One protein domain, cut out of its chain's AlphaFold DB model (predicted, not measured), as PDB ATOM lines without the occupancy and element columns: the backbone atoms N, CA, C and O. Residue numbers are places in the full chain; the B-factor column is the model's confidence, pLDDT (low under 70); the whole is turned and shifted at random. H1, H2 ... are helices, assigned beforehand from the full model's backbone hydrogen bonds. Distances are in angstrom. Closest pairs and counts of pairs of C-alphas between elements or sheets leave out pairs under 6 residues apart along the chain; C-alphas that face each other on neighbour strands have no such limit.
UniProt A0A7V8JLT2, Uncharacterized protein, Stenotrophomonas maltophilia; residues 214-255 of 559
ATOM      1  N   LEU A 214      28.300  39.632  33.261       90.12
ATOM      2  CA  LEU A 214      28.804  39.763  34.628       90.12
ATOM      3  C   LEU A 214      28.343  38.600  35.505       90.12
ATOM      4  O   LEU A 214      27.163  38.250  35.538       90.12
ATOM      5  N   SER A 215      29.275  38.045  36.277       92.12
ATOM      6  CA  SER A 215      28.956  37.170  37.407       92.12
ATOM      7  C   SER A 215      28.806  37.979  38.701       92.12
ATOM      8  O   SER A 215      29.262  39.120  38.780       92.12
ATOM      9  N   LEU A 216      28.215  37.383  39.744       94.62
ATOM     10  CA  LEU A 216      28.145  38.019  41.068       94.62
ATOM     11  C   LEU A 216      29.543  38.353  41.619       94.62
ATOM     12  O   LEU A 216      29.741  39.434  42.157       94.62
ATOM     13  N   GLU A 217      30.529  37.478  41.394       95.12
ATOM     14  CA  GLU A 217      31.926  37.726  41.781       95.12
ATOM     15  C   GLU A 217      32.506  38.953  41.069       95.12
ATOM     16  O   GLU A 217      33.140  39.799  41.699       95.12
ATOM     17  N   MET A 218      32.246  39.081  39.767       94.81
ATOM     18  CA  MET A 218      32.706  40.230  38.992       94.81
ATOM     19  C   MET A 218      32.024  41.512  39.456       94.81
ATOM     20  O   MET A 218      32.675  42.548  39.509       94.81
ATOM     21  N   ILE A 219      30.740  41.464  39.811       95.50
ATOM     22  CA  ILE A 219      30.017  42.629  40.332       95.50
ATOM     23  C   ILE A 219      30.621  43.086  41.663       95.50
ATOM     24  O   ILE A 219      30.872  44.278  41.824       95.50
ATOM     25  N   ASP A 220      30.914  42.163  42.580       95.94
ATOM     26  CA  ASP A 220      31.515  42.497  43.877       95.94
ATOM     27  C   ASP A 220      32.924  43.099  43.726       95.94
ATOM     28  O   ASP A 220      33.313  43.995  44.479       95.94
ATOM     29  N   ARG A 221      33.693  42.630  42.736       96.69
ATOM     30  CA  ARG A 221      35.086  43.041  42.504       96.69
ATOM     31  C   ARG A 221      35.244  44.272  41.607       96.69
ATOM     32  O   ARG A 221      36.127  45.092  41.847       96.69
ATOM     33  N   LEU A 222      34.444  44.372  40.549       95.94
ATOM     34  CA  LEU A 222      34.574  45.358  39.465       95.94
ATOM     35  C   LEU A 222      33.448  46.403  39.486       95.94
ATOM     36  O   LEU A 222      33.569  47.458  38.862       95.94
ATOM     37  N   GLY A 223      32.369  46.132  40.224       94.88
ATOM     38  CA  GLY A 223      31.174  46.964  40.306       94.88
ATOM     39  C   GLY A 223      30.170  46.703  39.179       94.88
ATOM     40  O   GLY A 223      30.507  46.237  38.091       94.88
ATOM     41  N   CYS A 224      28.907  47.083  39.407       91.62
ATOM     42  CA  CYS A 224      27.820  46.933  38.427       91.62
ATOM     43  C   CYS A 224      28.073  47.688  37.105       91.62
ATOM     44  O   CYS A 224      27.532  47.319  36.058       91.62
ATOM     45  N   ASN A 225      28.911  48.730  37.161       93.00
ATOM     46  CA  ASN A 225      29.274  49.575  36.026       93.00
ATOM     47  C   ASN A 225      30.461  49.038  35.205       93.00
ATOM     48  O   ASN A 225      30.858  49.688  34.240       93.00
ATOM     49  N   TRP A 226      30.998  47.858  35.531       95.00
ATOM     50  CA  TRP A 226      32.019  47.202  34.713       95.00
ATOM     51  C   TRP A 226      31.487  46.795  33.331       95.00
ATOM     52  O   TRP A 226      30.358  46.307  33.219       95.00
ATOM     53  N   ASP A 227      32.305  46.981  32.293       95.19
ATOM     54  CA  ASP A 227      32.005  46.620  30.906       95.19
ATOM     55  C   ASP A 227      33.299  46.367  30.098       95.19
ATOM     56  O   ASP A 227      34.400  46.433  30.648       95.19
ATOM     57  N   ASN A 228      33.170  46.065  28.801       94.81
ATOM     58  CA  ASN A 228      34.280  45.911  27.858       94.81
ATOM     59  C   ASN A 228      35.236  47.121  27.852       94.81
ATOM     60  O   ASN A 228      34.833  48.256  28.102       94.81
ATOM     61  N   TYR A 229      36.517  46.882  27.548       95.69
ATOM     62  CA  TYR A 229      37.577  47.884  27.716       95.69
ATOM     63  C   TYR A 229      37.464  49.094  26.791       95.69
ATOM     64  O   TYR A 229      38.066  50.119  27.104       95.69
ATOM     65  N   ALA A 230      36.767  49.000  25.654       94.88
ATOM     66  CA  ALA A 230      36.630  50.112  24.724       94.88
ATOM     67  C   ALA A 230      36.169  51.397  25.449       94.88
ATOM     68  O   ALA A 230      35.244  51.352  26.262       94.88
ATOM     69  N   PRO A 231      36.794  52.556  25.165       94.69
ATOM     70  CA  PRO A 231      37.820  52.792  24.139       94.69
ATOM     71  C   PRO A 231      39.283  52.548  24.591       94.69
ATOM     72  O   PRO A 231      40.209  52.835  23.834       94.69
ATOM     73  N   ASP A 232      39.535  52.032  25.797       95.94
ATOM     74  CA  ASP A 232      40.877  51.816  26.363       95.94
ATOM     75  C   ASP A 232      41.566  50.551  25.808       95.94
ATOM     76  O   ASP A 232      41.662  49.494  26.439       95.94
ATOM     77  N   TRP A 233      42.087  50.675  24.585       96.31
ATOM     78  CA  TRP A 233      42.825  49.608  23.905       96.31
ATOM     79  C   TRP A 233      44.071  49.148  24.673       96.31
ATOM     80  O   TRP A 233      44.386  47.958  24.702       96.31
ATOM     81  N   ASN A 234      44.787  50.075  25.315       96.69
ATOM     82  CA  ASN A 234      46.030  49.752  26.012       96.69
ATOM     83  C   ASN A 234      45.768  48.883  27.241       96.69
ATOM     84  O   ASN A 234      46.523  47.942  27.488       96.69
ATOM     85  N   ARG A 235      44.683  49.146  27.980       96.12
ATOM     86  CA  ARG A 235      44.274  48.295  29.099       96.12
ATOM     87  C   ARG A 235      43.814  46.918  28.631       96.12
ATOM     88  O   ARG A 235      44.196  45.932  29.258       96.12
ATOM     89  N   ALA A 236      43.096  46.828  27.509       96.12
ATOM     90  CA  ALA A 236      42.749  45.539  26.904       96.12
ATOM     91  C   ALA A 236      44.001  44.735  26.518       96.12
ATOM     92  O   ALA A 236      44.113  43.549  26.829       96.12
ATOM     93  N   LEU A 237      44.977  45.397  25.888       95.88
ATOM     94  CA  LEU A 237      46.245  44.797  25.485       95.88
ATOM     95  C   LEU A 237      47.074  44.337  26.693       95.88
ATOM     96  O   LEU A 237      47.642  43.246  26.666       95.88
ATOM     97  N   ALA A 238      47.135  45.150  27.749       96.62
ATOM     98  CA  ALA A 238      47.793  44.803  29.004       96.62
ATOM     99  C   ALA A 238      47.127  43.578  29.654       96.62
ATOM    100  O   ALA A 238      47.812  42.597  29.951       96.62
ATOM    101  N   ALA A 239      45.795  43.571  29.768       95.81
ATOM    102  CA  ALA A 239      45.043  42.450  30.326       95.81
ATOM    103  C   ALA A 239      45.237  41.158  29.514       95.81
ATOM    104  O   ALA A 239      45.466  40.095  30.092       95.81
ATOM    105  N   ALA A 240      45.252  41.242  28.179       94.31
ATOM    106  CA  ALA A 240      45.543  40.107  27.301       94.31
ATOM    107  C   ALA A 240      46.975  39.552  27.472       94.31
ATOM    108  O   ALA A 240      47.219  38.387  27.164       94.31
ATOM    109  N   ARG A 241      47.914  40.357  27.998       94.94
ATOM    110  CA  ARG A 241      49.280  39.953  28.395       94.94
ATOM    111  C   ARG A 241      49.393  39.535  29.866       94.94
ATOM    112  O   ARG A 241      50.500  39.300  30.343       94.94
ATOM    113  N   GLY A 242      48.279  39.459  30.592       95.12
ATOM    114  CA  GLY A 242      48.259  39.109  32.013       95.12
ATOM    115  C   GLY A 242      48.589  40.262  32.966       95.12
ATOM    116  O   GLY A 242      48.859  40.027  34.140       95.12
ATOM    117  N   GLN A 243      48.594  41.504  32.480       96.88
ATOM    118  CA  GLN A 243      48.825  42.702  33.287       96.88
ATOM    119  C   GLN A 243      47.486  43.375  33.595       96.88
ATOM    120  O   GLN A 243      46.928  44.090  32.762       96.88
ATOM    121  N   TYR A 244      46.959  43.130  34.792       96.56
ATOM    122  CA  TYR A 244      45.623  43.580  35.176       96.56
ATOM    123  C   TYR A 244      45.633  44.863  36.014       96.56
ATOM    124  O   TYR A 244      46.597  45.169  36.716       96.56
ATOM    125  N   SER A 245      44.534  45.615  35.954       95.94
ATOM    126  CA  SER A 245      44.340  46.862  36.699       95.94
ATOM    127  C   SER A 245      42.865  47.072  37.044       95.94
ATOM    128  O   SER A 245      41.982  46.516  36.387       95.94
ATOM    129  N   GLY A 246      42.584  47.885  38.070       93.50
ATOM    130  CA  GLY A 246      41.219  48.273  38.451       93.50
ATOM    131  C   GLY A 246      40.322  47.095  38.836       93.50
ATOM    132  O   GLY A 246      39.199  47.009  38.357       93.50
ATOM    133  N   GLY A 247      40.850  46.164  39.635       94.44
ATOM    134  CA  GLY A 247      40.124  44.994  40.131       94.44
ATOM    135  C   GLY A 247      40.126  43.787  39.192       94.44
ATOM    136  O   GLY A 247      39.878  42.685  39.664       94.44
ATOM    137  N   VAL A 248      40.448  43.948  37.903       96.00
ATOM    138  CA  VAL A 248      40.578  42.835  36.942       96.00
ATOM    139  C   VAL A 248      41.625  41.827  37.430       96.00
ATOM    140  O   VAL A 248      42.659  42.222  37.968       96.00
ATOM    141  N   ASN A 249      41.370  40.533  37.244       95.44
ATOM    142  CA  ASN A 249      42.295  39.448  37.596       95.44
ATOM    143  C   ASN A 249      42.354  38.327  36.541       95.44
ATOM    144  O   ASN A 249      43.143  37.394  36.682       95.44
ATOM    145  N   SER A 250      41.536  38.419  35.491       91.56
ATOM    146  CA  SER A 250      41.432  37.442  34.414       91.56
ATOM    147  C   SER A 250      41.385  38.168  33.070       91.56
ATOM    148  O   SER A 250      40.735  39.211  32.962       91.56
ATOM    149  N   PRO A 251      42.007  37.630  31.999       88.25
ATOM    150  CA  PRO A 251      41.873  38.233  30.677       88.25
ATOM    151  C   PRO A 251      40.433  38.110  30.155       88.25
ATOM    152  O   PRO A 251      40.064  38.831  29.241       88.25
ATOM    153  N   TRP A 252      39.618  37.228  30.745       88.44
ATOM    154  CA  TRP A 252      38.220  36.997  30.380       88.44
ATOM    155  C   TRP A 252      37.227  37.879  31.148       88.44
ATOM    156  O   TRP A 252      36.033  37.801  30.876       88.44
ATOM    157  N   ASP A 253      37.696  38.720  32.080       91.75
ATOM    158  CA  ASP A 253      36.830  39.665  32.804       91.75
ATOM    159  C   ASP A 253      36.198  40.711  31.872       91.75
ATOM    160  O   ASP A 253      35.160  41.280  32.203       91.75
ATOM    161  N   ALA A 254      36.827  40.987  30.727       92.19
ATOM    162  CA  ALA A 254      36.320  41.863  29.679       92.19
ATOM    163  C   ALA A 254      37.047  41.600  28.357       92.19
ATOM    164  O   ALA A 254      38.227  41.244  28.340       92.19
ATOM    165  N   TYR A 255      36.361  41.847  27.248       93.06
ATOM    166  CA  TYR A 255      36.970  41.940  25.924       93.06
ATOM    167  C   TYR A 255      37.315  43.401  25.617       93.06
ATOM    168  O   TYR A 255      36.929  44.307  26.357       93.06
TER     169      TYR A 255
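What this domain is: This is residues 214 to 255 of the 559 residues of an uncharacterized protein of Stenotrophomonas maltophilia (UniProt A0A7V8JLT2). This is a small domain with little regular structure: two short helices, H2 and H1, sit at opposite ends of its longest axis. The link between them runs along one side, and the last stretch, residues 241 to 255, folds back from H2 into the space between the helices. The printed part has 42 residues, with H1 before H2 and no named strand; the class is all helix, though the named elements hold only 15 residues. It is compact, with a radius of gyration of the C-alphas of 9.6 A, and spans 25 by 19 by 14 A.

Where its parts are: H2, the longest helix, holds residues 233 to 240, from C-alpha 233 at (42.825, 49.608, 23.905) to C-alpha 240, 10.4 A. H1 holds residues 216 to 222, 9.9 A, beginning at C-alpha 216 at (28.145, 38.019, 41.068).

How they stand to each other: H2 and H1 are apart. A short link of 10 residues joins them. In both helices every O i to N i+4 pair is within hydrogen-bond range.

The domain as a whole: The C-alphas of Leu 216 and Asn 234, 26.2 A apart, are the two farthest apart. The printed part has no cut, and no printed residue is under 70 in pLDDT.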